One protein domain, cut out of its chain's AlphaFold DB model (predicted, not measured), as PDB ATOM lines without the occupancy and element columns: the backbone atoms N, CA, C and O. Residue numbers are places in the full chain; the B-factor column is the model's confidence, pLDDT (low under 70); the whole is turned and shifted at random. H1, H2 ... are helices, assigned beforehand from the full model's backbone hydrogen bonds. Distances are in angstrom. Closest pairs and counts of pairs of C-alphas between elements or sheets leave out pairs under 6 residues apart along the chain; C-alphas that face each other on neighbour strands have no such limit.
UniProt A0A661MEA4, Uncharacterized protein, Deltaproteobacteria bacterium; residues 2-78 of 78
ATOM      1  N   HIS A   2     -24.670 -53.851  -1.895       68.69
ATOM      2  CA  HIS A   2     -25.823 -52.970  -2.179       68.69
ATOM      3  C   HIS A   2     -26.176 -51.922  -1.107       68.69
ATOM      4  O   HIS A   2     -26.540 -50.808  -1.454       68.69
ATOM      5  N   ALA A   3     -25.970 -52.203   0.185       81.12
ATOM      6  CA  ALA A   3     -26.440 -51.315   1.260       81.12
ATOM      7  C   ALA A   3     -25.875 -49.878   1.212       81.12
ATOM      8  O   ALA A   3     -26.557 -48.928   1.584       81.12
ATOM      9  N   LEU A   4     -24.634 -49.710   0.748       87.38
ATOM     10  CA  LEU A   4     -23.999 -48.394   0.660       87.38
ATOM     11  C   LEU A   4     -24.497 -47.591  -0.555       87.38
ATOM     12  O   LEU A   4     -24.680 -46.379  -0.465       87.38
ATOM     13  N   GLU A   5     -24.740 -48.271  -1.675       89.38
ATOM     14  CA  GLU A   5     -25.318 -47.670  -2.880       89.38
ATOM     15  C   GLU A   5     -26.770 -47.251  -2.629       89.38
ATOM     16  O   GLU A   5     -27.145 -46.131  -2.967       89.38
ATOM     17  N   ASP A   6     -27.552 -48.094  -1.946       90.31
ATOM     18  CA  ASP A   6     -28.940 -47.809  -1.559       90.31
ATOM     19  C   ASP A   6     -29.035 -46.618  -0.590       90.31
ATOM     20  O   ASP A   6     -29.919 -45.759  -0.703       90.31
ATOM     21  N   LEU A   7     -28.086 -46.521   0.347       92.88
ATOM     22  CA  LEU A   7     -27.970 -45.379   1.247       92.88
ATOM     23  C   LEU A   7     -27.641 -44.095   0.483       92.88
ATOM     24  O   LEU A   7     -28.280 -43.063   0.694       92.88
ATOM     25  N   TYR A   8     -26.668 -44.146  -0.425       93.81
ATOM     26  CA  TYR A   8     -26.310 -42.980  -1.225       93.81
ATOM     27  C   TYR A   8     -27.444 -42.567  -2.172       93.81
ATOM     28  O   TYR A   8     -27.713 -41.379  -2.325       93.81
ATOM     29  N   ALA A   9     -28.178 -43.526  -2.742       92.81
ATOM     30  CA  ALA A   9     -29.381 -43.253  -3.520       92.81
ATOM     31  C   ALA A   9     -30.467 -42.578  -2.667       92.81
ATOM     32  O   ALA A   9     -31.133 -41.654  -3.132       92.81
ATOM     33  N   SER A  10     -30.615 -42.979  -1.401       93.62
ATOM     34  CA  SER A  10     -31.526 -42.320  -0.459       93.62
ATOM     35  C   SER A  10     -31.092 -40.884  -0.158       93.62
ATOM     36  O   SER A  10     -31.923 -39.980  -0.200       93.62
ATOM     37  N   PHE A  11     -29.796 -40.651   0.059       94.69
ATOM     38  CA  PHE A  11     -29.232 -39.310   0.225       94.69
ATOM     39  C   PHE A  11     -29.465 -38.433  -1.014       94.69
ATOM     40  O   PHE A  11     -29.967 -37.315  -0.896       94.69
ATOM     41  N   ALA A  12     -29.219 -38.975  -2.208       93.69
ATOM     42  CA  ALA A  12     -29.490 -38.299  -3.471       93.69
ATOM     43  C   ALA A  12     -30.981 -38.022  -3.695       93.69
ATOM     44  O   ALA A  12     -31.329 -36.986  -4.246       93.69
ATOM     45  N   ARG A  13     -31.876 -38.904  -3.241       93.12
ATOM     46  CA  ARG A  13     -33.327 -38.684  -3.316       93.12
ATOM     47  C   ARG A  13     -33.788 -37.558  -2.392       93.12
ATOM     48  O   ARG A  13     -34.664 -36.795  -2.783       93.12
ATOM     49  N   VAL A  14     -33.217 -37.448  -1.190       93.38
ATOM     50  CA  VAL A  14     -33.557 -36.384  -0.226       93.38
ATOM     51  C   VAL A  14     -33.158 -35.004  -0.757       93.38
ATOM     52  O   VAL A  14     -33.913 -34.051  -0.584       93.38
ATOM     53  N   TYR A  15     -32.010 -34.906  -1.433       90.94
ATOM     54  CA  TYR A  15     -31.423 -33.640  -1.893       90.94
ATOM     55  C   TYR A  15     -31.422 -33.462  -3.421       90.94
ATOM     56  O   TYR A  15     -30.722 -32.597  -3.944       90.94
ATOM     57  N   GLY A  16     -32.192 -34.277  -4.146       77.69
ATOM     58  CA  GLY A  16     -32.215 -34.353  -5.609       77.69
ATOM     59  C   GLY A  16     -32.936 -33.184  -6.278       77.69
ATOM     60  O   GLY A  16     -33.922 -33.390  -6.978       77.69
ATOM     61  N   ASP A  17     -32.447 -31.962  -6.071       82.81
ATOM     62  CA  ASP A  17     -32.944 -30.720  -6.681       82.81
ATOM     63  C   ASP A  17     -32.187 -30.335  -7.970       82.81
ATOM     64  O   ASP A  17     -32.384 -29.253  -8.523       82.81
ATOM     65  N   GLY A  18     -31.329 -31.231  -8.469       77.19
ATOM     66  CA  GLY A  18     -30.506 -31.024  -9.663       77.19
ATOM     67  C   GLY A  18     -29.149 -30.371  -9.391       77.19
ATOM     68  O   GLY A  18     -28.378 -30.184 -10.334       77.19
ATOM     69  N   LYS A  19     -28.819 -30.056  -8.133       86.50
ATOM     70  CA  LYS A  19     -27.484 -29.584  -7.746       86.50
ATOM     71  C   LYS A  19     -26.546 -30.749  -7.413       86.50
ATOM     72  O   LYS A  19     -26.999 -31.804  -6.967       86.50
ATOM     73  N   PRO A  20     -25.225 -30.576  -7.603       89.19
ATOM     74  CA  PRO A  20     -24.254 -31.552  -7.132       89.19
ATOM     75  C   PRO A  20     -24.277 -31.625  -5.599       89.19
ATOM     76  O   PRO A  20     -24.235 -30.598  -4.924       89.19
ATOM     77  N   ILE A  21     -24.310 -32.845  -5.066       94.75
ATOM     78  CA  ILE A  21     -24.228 -33.120  -3.628       94.75
ATOM     79  C   ILE A  21     -22.897 -33.787  -3.276       94.75
ATOM     80  O   ILE A  21     -22.202 -34.319  -4.146       94.75
ATOM     81  N   ARG A  22     -22.540 -33.772  -1.989       94.69
ATOM     82  CA  ARG A  22     -21.364 -34.470  -1.455       94.69
ATOM     83  C   ARG A  22     -21.348 -35.949  -1.838       94.69
ATOM     84  O   ARG A  22     -22.380 -36.611  -1.855       94.69
ATOM     85  N   GLY A  23     -20.149 -36.456  -2.112       93.19
ATOM     86  CA  GLY A  23     -19.940 -37.833  -2.524       93.19
ATOM     87  C   GLY A  23     -20.114 -38.846  -1.393       93.19
ATOM     88  O   GLY A  23     -20.279 -38.527  -0.212       93.19
ATOM     89  N   ILE A  24     -20.042 -40.119  -1.779       93.06
ATOM     90  CA  ILE A  24     -20.247 -41.256  -0.878       93.06
ATOM     91  C   ILE A  24     -19.196 -41.329   0.239       93.06
ATOM     92  O   ILE A  24     -19.509 -41.734   1.357       93.06
ATOM     93  N   ARG A  25     -17.960 -40.888  -0.036       93.75
ATOM     94  CA  ARG A  25     -16.870 -40.838   0.950       93.75
ATOM     95  C   ARG A  25     -17.183 -39.827   2.048       93.75
ATOM     96  O   ARG A  25     -17.001 -40.123   3.226       93.75
ATOM     97  N   GLU A  26     -17.652 -38.642   1.674       95.25
ATOM     98  CA  GLU A  26     -18.010 -37.591   2.618       95.25
ATOM     99  C   GLU A  26     -19.227 -37.979   3.452       95.25
ATOM    100  O   GLU A  26     -19.225 -37.754   4.662       95.25
ATOM    101  N   LEU A  27     -20.227 -38.612   2.835       95.50
ATOM    102  CA  LEU A  27     -21.378 -39.145   3.555       95.50
ATOM    103  C   LEU A  27     -20.955 -40.206   4.583       95.50
ATOM    104  O   LEU A  27     -21.344 -40.120   5.745       95.50
ATOM    105  N   LEU A  28     -20.097 -41.158   4.200       95.44
ATOM    106  CA  LEU A  28     -19.568 -42.172   5.118       95.44
ATOM    107  C   LEU A  28     -18.792 -41.565   6.289       95.44
ATOM    108  O   LEU A  28     -19.003 -41.948   7.439       95.44
ATOM    109  N   ALA A  29     -17.923 -40.590   6.020       95.81
ATOM    110  CA  ALA A  29     -17.189 -39.901   7.075       95.81
ATOM    111  C   ALA A  29     -18.137 -39.184   8.053       95.81
ATOM    112  O   ALA A  29     -17.888 -39.196   9.258       95.81
ATOM    113  N   ALA A  30     -19.228 -38.586   7.561       96.38
ATOM    114  CA  ALA A  30     -20.244 -37.963   8.406       96.38
ATOM    115  C   ALA A  30     -20.967 -39.010   9.274       96.38
ATOM    116  O   ALA A  30     -21.082 -38.836  10.484       96.38
ATOM    117  N   ILE A  31     -21.376 -40.139   8.693       96.00
ATOM    118  CA  ILE A  31     -22.040 -41.240   9.413       96.00
ATOM    119  C   ILE A  31     -21.162 -41.759  10.559       96.00
ATOM    120  O   ILE A  31     -21.608 -41.832  11.705       96.00
ATOM    121  N   HIS A  32     -19.888 -42.039  10.280       95.25
ATOM    122  CA  HIS A  32     -18.950 -42.500  11.302       95.25
ATOM    123  C   HIS A  32     -18.664 -41.435  12.366       95.25
ATOM    124  O   HIS A  32     -18.547 -41.758  13.547       95.25
ATOM    125  N   ALA A  33     -18.601 -40.157  11.982       95.81
ATOM    126  CA  ALA A  33     -18.445 -39.047  12.920       95.81
ATOM    127  C   ALA A  33     -19.639 -38.878  13.869       95.81
ATOM    128  O   ALA A  33     -19.449 -38.452  15.006       95.81
ATOM    129  N   ALA A  34     -20.839 -39.256  13.426       94.56
ATOM    130  CA  ALA A  34     -22.037 -39.318  14.258       94.56
ATOM    131  C   ALA A  34     -22.127 -40.601  15.109       94.56
ATOM    132  O   ALA A  34     -23.103 -40.786  15.832       94.56
ATOM    133  N   GLY A  35     -21.130 -41.493  15.034       94.50
ATOM    134  CA  GLY A  35     -21.130 -42.766  15.757       94.50
ATOM    135  C   GLY A  35     -22.131 -43.786  15.210       94.50
ATOM    136  O   GLY A  35     -22.502 -44.717  15.922       94.50
ATOM    137  N   LEU A  36     -22.581 -43.613  13.965       94.31
ATOM    138  CA  LEU A  36     -23.539 -44.496  13.308       94.31
ATOM    139  C   LEU A  36     -22.837 -45.483  12.365       94.31
ATOM    140  O   LEU A  36     -21.707 -45.272  11.915       94.31
ATOM    141  N   ALA A  37     -23.550 -46.563  12.052       91.81
ATOM    142  CA  ALA A  37     -23.241 -47.459  10.942       91.81
ATOM    143  C   ALA A  37     -24.181 -47.139   9.764       91.81
ATOM    144  O   ALA A  37     -25.305 -46.695  10.024       91.81
ATOM    145  N   PRO A  38     -23.774 -47.361   8.499       91.75
ATOM    146  CA  PRO A  38     -24.604 -47.080   7.323       91.75
ATOM    147  C   PRO A  38     -26.016 -47.676   7.397       91.75
ATOM    148  O   PRO A  38     -26.981 -47.016   7.027       91.75
ATOM    149  N   GLU A  39     -26.154 -48.890   7.937       91.06
ATOM    150  CA  GLU A  39     -27.436 -49.585   8.106       91.06
ATOM    151  C   GLU A  39     -28.387 -48.936   9.127       91.06
ATOM    152  O   GLU A  39     -29.586 -49.204   9.101       91.06
ATOM    153  N   ASN A  40     -27.873 -48.074  10.008       93.25
ATOM    154  CA  ASN A  40     -28.649 -47.377  11.037       93.25
ATOM    155  C   ASN A  40     -29.017 -45.941  10.629       93.25
ATOM    156  O   ASN A  40     -29.593 -45.200  11.427       93.25
ATOM    157  N   VAL A  41     -28.665 -45.522   9.412       94.56
ATOM    158  CA  VAL A  41     -28.976 -44.183   8.909       94.56
ATOM    159  C   VAL A  41     -30.424 -44.130   8.433       94.56
ATOM    160  O   VAL A  41     -30.846 -44.907   7.579       94.56
ATOM    161  N   THR A  42     -31.185 -43.178   8.965       94.62
ATOM    162  CA  THR A  42     -32.581 -42.940   8.584       94.62
ATOM    163  C   THR A  42     -32.702 -41.731   7.661       94.62
ATOM    164  O   THR A  42     -31.828 -40.863   7.619       94.62
ATOM    165  N   GLU A  43     -33.820 -41.631   6.938       93.75
ATOM    166  CA  GLU A  43     -34.104 -40.465   6.092       93.75
ATOM    167  C   GLU A  43     -34.164 -39.157   6.901       93.75
ATOM    168  O   GLU A  43     -33.670 -38.128   6.446       93.75
ATOM    169  N   ASP A  44     -34.709 -39.198   8.120       95.12
ATOM    170  CA  ASP A  44     -34.775 -38.028   9.005       95.12
ATOM    171  C   ASP A  44     -33.386 -37.564   9.446       95.12
ATOM    172  O   ASP A  44     -33.128 -36.363   9.510       95.12
ATOM    173  N   TRP A  45     -32.464 -38.502   9.688       95.62
ATOM    174  CA  TRP A  45     -31.076 -38.154   9.972       95.62
ATOM    175  C   TRP A  45     -30.405 -37.505   8.759       95.62
ATOM    176  O   TRP A  45     -29.725 -36.494   8.915       95.62
ATOM    177  N   LEU A  46     -30.640 -38.031   7.549       95.12
ATOM    178  CA  LEU A  46     -30.118 -37.427   6.321       95.12
ATOM    179  C   LEU A  46     -30.614 -35.988   6.164       95.12
ATOM    180  O   LEU A  46     -29.806 -35.117   5.875       95.12
ATOM    181  N   LYS A  47     -31.902 -35.728   6.419       94.31
ATOM    182  CA  LYS A  47     -32.501 -34.379   6.369       94.31
ATOM    183  C   LYS A  47     -31.965 -33.425   7.437       94.31
ATOM    184  O   LYS A  47     -32.038 -32.214   7.250       94.31
ATOM    185  N   ALA A  48     -31.461 -33.951   8.553       94.56
ATOM    186  CA  ALA A  48     -30.888 -33.155   9.635       94.56
ATOM    187  C   ALA A  48     -29.449 -32.686   9.350       94.56
ATOM    188  O   ALA A  48     -28.910 -31.877  10.109       94.56
ATOM    189  N   LEU A  49     -28.818 -33.178   8.278       94.56
ATOM    190  CA  LEU A  49     -27.504 -32.708   7.849       94.56
ATOM    191  C   LEU A  49     -27.568 -31.245   7.407       94.56
ATOM    192  O   LEU A  49     -28.560 -30.773   6.850       94.56
ATOM    193  N   ASN A  50     -26.466 -30.530   7.623       94.94
ATOM    194  CA  ASN A  50     -26.331 -29.161   7.154       94.94
ATOM    195  C   ASN A  50     -26.440 -29.098   5.618       94.94
ATOM    196  O   ASN A  50     -25.560 -29.597   4.914       94.94
ATOM    197  N   ALA A  51     -27.491 -28.452   5.103       92.88
ATOM    198  CA  ALA A  51     -27.736 -28.318   3.668       92.88
ATOM    199  C   ALA A  51     -26.578 -27.619   2.934       92.88
ATOM    200  O   ALA A  51     -26.180 -28.069   1.860       92.88
ATOM    201  N   ASP A  52     -25.963 -26.603   3.545       94.81
ATOM    202  CA  ASP A  52     -24.802 -25.916   2.968       94.81
ATOM    203  C   ASP A  52     -23.641 -26.900   2.782       94.81
ATOM    204  O   ASP A  52     -22.913 -26.858   1.796       94.81
ATOM    205  N   TRP A  53     -23.458 -27.839   3.714       96.06
ATOM    206  CA  TRP A  53     -22.436 -28.874   3.567       96.06
ATOM    207  C   TRP A  53     -22.782 -29.860   2.455       96.06
ATOM    208  O   TRP A  53     -21.887 -30.214   1.680       96.06
ATOM    209  N   VAL A  54     -24.055 -30.262   2.354       95.69
ATOM    210  CA  VAL A  54     -24.546 -31.184   1.319       95.69
ATOM    211  C   VAL A  54     -24.247 -30.644  -0.076       95.69
ATOM    212  O   VAL A  54     -23.730 -31.393  -0.901       95.69
ATOM    213  N   TYR A  55     -24.486 -29.353  -0.316       94.62
ATOM    214  CA  TYR A  55     -24.216 -28.697  -1.602       94.62
ATOM    215  C   TYR A  55     -22.788 -28.145  -1.740       94.62
ATOM    216  O   TYR A  55     -22.445 -27.529  -2.745       94.62
ATOM    217  N   GLY A  56     -21.920 -28.391  -0.756       91.38
ATOM    218  CA  GLY A  56     -20.506 -28.015  -0.811       91.38
ATOM    219  C   GLY A  56     -20.191 -26.554  -0.473       91.38
ATOM    220  O   GLY A  56     -19.029 -26.163  -0.548       91.38
ATOM    221  N   GLU A  57     -21.183 -25.779  -0.045       92.50
ATOM    222  CA  GLU A  57     -21.057 -24.399   0.441       92.50
ATOM    223  C   GLU A  57     -20.430 -24.336   1.851       92.50
ATOM    224  O   GLU A  57     -19.823 -23.335   2.229       92.50
ATOM    225  N   SER A  58     -20.494 -25.439   2.609       93.75
ATOM    226  CA  SER A  58     -19.839 -25.618   3.910       93.75
ATOM    227  C   SER A  58     -18.935 -26.859   3.955       93.75
ATOM    228  O   SER A  58     -19.090 -27.834   3.209       93.75
ATOM    229  N   LEU A  59     -17.967 -26.831   4.878       92.25
ATOM    230  CA  LEU A  59     -17.080 -27.953   5.209       92.25
ATOM    231  C   LEU A  59     -17.550 -28.754   6.435       92.25
ATOM    232  O   LEU A  59     -16.895 -29.727   6.809       92.25
ATOM    233  N   MET A  60     -18.645 -28.344   7.080       95.44
ATOM    234  CA  MET A  60     -19.099 -28.906   8.354       95.44
ATOM    235  C   MET A  60     -20.520 -29.482   8.250       95.44
ATOM    236  O   MET A  60     -21.468 -28.701   8.117       95.44
ATOM    237  N   PRO A  61     -20.687 -30.818   8.334       94.62
ATOM    238  CA  PRO A  61     -22.000 -31.468   8.260       94.62
ATOM    239  C   PRO A  61     -22.881 -31.235   9.492       94.62
ATOM    240  O   PRO A  61     -24.104 -31.305   9.378       94.62
ATOM    241  N   PHE A  62     -22.286 -30.964  10.659       95.62
ATOM    242  CA  PHE A  62     -23.000 -30.896  11.937       95.62
ATOM    243  C   PHE A  62     -22.950 -29.503  12.560       95.62
ATOM    244  O   PHE A  62     -22.014 -28.738  12.337       95.62
ATOM    245  N   GLN A  63     -23.918 -29.201  13.425       91.88
ATOM    246  CA  GLN A  63     -23.825 -28.056  14.334       91.88
ATOM    247  C   GLN A  63     -22.885 -28.335  15.515       91.88
ATOM    248  O   GLN A  63     -22.289 -27.408  16.054       91.88
ATOM    249  N   ASP A  64     -22.724 -29.607  15.899       93.19
ATOM    250  CA  ASP A  64     -21.828 -30.020  16.978       93.19
ATOM    251  C   ASP A  64     -20.346 -29.946  16.547       93.19
ATOM    252  O   ASP A  64     -19.906 -30.707  15.671       93.19
ATOM    253  N   PRO A  65     -19.524 -29.088  17.185       93.38
ATOM    254  CA  PRO A  65     -18.097 -29.003  16.896       93.38
ATOM    255  C   PRO A  65     -17.329 -30.301  17.176       93.38
ATOM    256  O   PRO A  65     -16.288 -30.533  16.557       93.38
ATOM    257  N   ALA A  66     -17.783 -31.144  18.110       94.31
ATOM    258  CA  ALA A  66     -17.117 -32.409  18.411       94.31
ATOM    259  C   ALA A  66     -17.273 -33.412  17.262       94.31
ATOM    260  O   ALA A  66     -16.262 -33.949  16.797       94.31
ATOM    261  N   ALA A  67     -18.491 -33.583  16.746       94.50
ATOM    262  CA  ALA A  67     -18.751 -34.396  15.561       94.50
ATOM    263  C   ALA A  67     -17.972 -33.891  14.330       94.50
ATOM    264  O   ALA A  67     -17.337 -34.680  13.631       94.50
ATOM    265  N   ASN A  68     -17.892 -32.572  14.108       96.62
ATOM    266  CA  ASN A  68     -17.111 -32.012  12.994       96.62
ATOM    267  C   ASN A  68     -15.603 -32.304  13.096       96.62
ATOM    268  O   ASN A  68     -14.944 -32.531  12.079       96.62
ATOM    269  N   ARG A  69     -15.036 -32.350  14.312       95.25
ATOM    270  CA  ARG A  69     -13.635 -32.769  14.508       95.25
ATOM    271  C   ARG A  69     -13.420 -34.234  14.136       95.25
ATOM    272  O   ARG A  69     -12.386 -34.556  13.554       95.25
ATOM    273  N   LEU A  70     -14.365 -35.115  14.465       95.88
ATOM    274  CA  LEU A  70     -14.303 -36.531  14.086       95.88
ATOM    275  C   LEU A  70     -14.439 -36.703  12.570       95.88
ATOM    276  O   LEU A  70     -13.634 -37.406  11.967       95.88
ATOM    277  N   TYR A  71     -15.377 -35.989  11.950       96.12
ATOM    278  CA  TYR A  71     -15.568 -35.970  10.498       96.12
ATOM    279  C   TYR A  71     -14.276 -35.637   9.743       96.12
ATOM    280  O   TYR A  71     -13.863 -36.380   8.853       96.12
ATOM    281  N   GLN A  72     -13.585 -34.568  10.148       94.81
ATOM    282  CA  GLN A  72     -12.319 -34.161   9.530       94.81
ATOM    283  C   GLN A  72     -11.228 -35.233   9.672       94.81
ATOM    284  O   GLN A  72     -10.470 -35.468   8.732       94.81
ATOM    285  N   ARG A  73     -11.174 -35.932  10.813       93.75
ATOM    286  CA  ARG A  73     -10.238 -37.050  11.009       93.75
ATOM    287  C   ARG A  73     -10.536 -38.214  10.066       93.75
ATOM    288  O   ARG A  73      -9.606 -38.739   9.464       93.75
ATOM    289  N   PHE A  74     -11.807 -38.584   9.904       92.94
ATOM    290  CA  PHE A  74     -12.203 -39.650   8.979       92.94
ATOM    291  C   PHE A  74     -11.927 -39.297   7.515       92.94
ATOM    292  O   PHE A  74     -11.548 -40.169   6.739       92.94
ATOM    293  N   LEU A  75     -12.050 -38.025   7.132       90.31
ATOM    294  CA  LEU A  75     -11.693 -37.593   5.782       90.31
ATOM    295  C   LEU A  75     -10.190 -37.651   5.504       90.31
ATOM    296  O   LEU A  75      -9.804 -38.060   4.410       90.31
ATOM    297  N   GLN A  76      -9.355 -37.245   6.462       87.31
ATOM    298  CA  GLN A  76      -7.898 -37.166   6.289       87.31
ATOM    299  C   GLN A  76      -7.188 -38.519   6.451       87.31
ATOM    300  O   GLN A  76      -6.078 -38.679   5.954       87.31
ATOM    301  N   GLY A  77      -7.803 -39.475   7.155       65.88
ATOM    302  CA  GLY A  77      -7.215 -40.777   7.490       65.88
ATOM    303  C   GLY A  77      -7.761 -41.974   6.703       65.88
ATOM    304  O   GLY A  77      -7.594 -43.097   7.171       65.88
ATOM    305  N   GLY A  78      -8.436 -41.740   5.573       50.81
ATOM    306  CA  GLY A  78      -8.965 -42.776   4.673       50.81
ATOM    307  C   GLY A  78      -8.224 -42.857   3.349       50.81
ATOM    308  O   GLY A  78      -7.941 -41.774   2.777       50.81
TER     309      GLY A  78
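This is residues 2 to 78 of the 78 residues of an uncharacterized protein of Deltaproteobacteria bacterium (UniProt A0A661MEA4). A small rounded cluster of helices with H2 near its middle: H5 packs on one side of H2 at a slant, and H1, with the short H3 touching its last residues, lies on the other side. The very short H4 sits at a border of the cluster, apart from the other helices, and loops fill in between. The printed part has 77 residues with five named helices, H1, H2, H3, H4 and H5 in that order along the chain, and no named strand, and its class is all helix. It is compact, with a radius of gyration of the C-alphas of 11.5 A, and the C-alphas span 28 by 27 by 22 A along their three main axes.

H1, residues 2 to 14, is close to but not clearly touching H2, residues 24 to 33. The closest C-alphas of the two are those of Tyr 8 and Ile 24, 6.3 A apart, and their lines stand about perpendicular, at 86 degrees. H1 touches H3, residues 43 to 47, with residues 10 to 14 alone; the closest C-alphas are those of Phe 11 and Leu 46, 6.4 A apart. H2 touches H5, residues 65 to 76, with 14 pairs of C-alphas within 8 A, the closest being those of Ala 33 and Tyr 71 at 4.9 A. H2 and H5 run opposite ways at a steep tilt of 44 degrees. H4, residues 51 to 54, touches no helix and is apart from H1, H2, H3 and H5. H1 and H5 are apart too, as are H2 and H3, and H3 and H5. In H1, H2, H3 and H5 every O i to N i+4 pair is within hydrogen-bond range. H4 is too short for such a pair, and its one O i to N i+3 pair is within range.

H1 begins at C-alpha 2, at (-25.823, -52.970, -2.179), and is 18.4 A long from first to last C-alpha. H2 begins at C-alpha 24, at (-20.247, -41.256, -0.878), and is 14.1 A long. H3 has five residues, Glu 43 to Lys 47, and H4 has four, Ala 51 to Val 54. H5 is 16.8 A long and ends at C-alpha 76, at (-7.898, -37.166, 6.289).

The two C-alphas farthest apart are those of His 2 and Pro 65, at 31.6 A. The printed part has no cut, and it ends at Gly 78, the chain's last residue. The link from H3 to H4 is tight, the other three are short, and no link is long. The mean pLDDT of the printed part is 91.7, and it is under 70 at residue 2 and at residues 77 to 78.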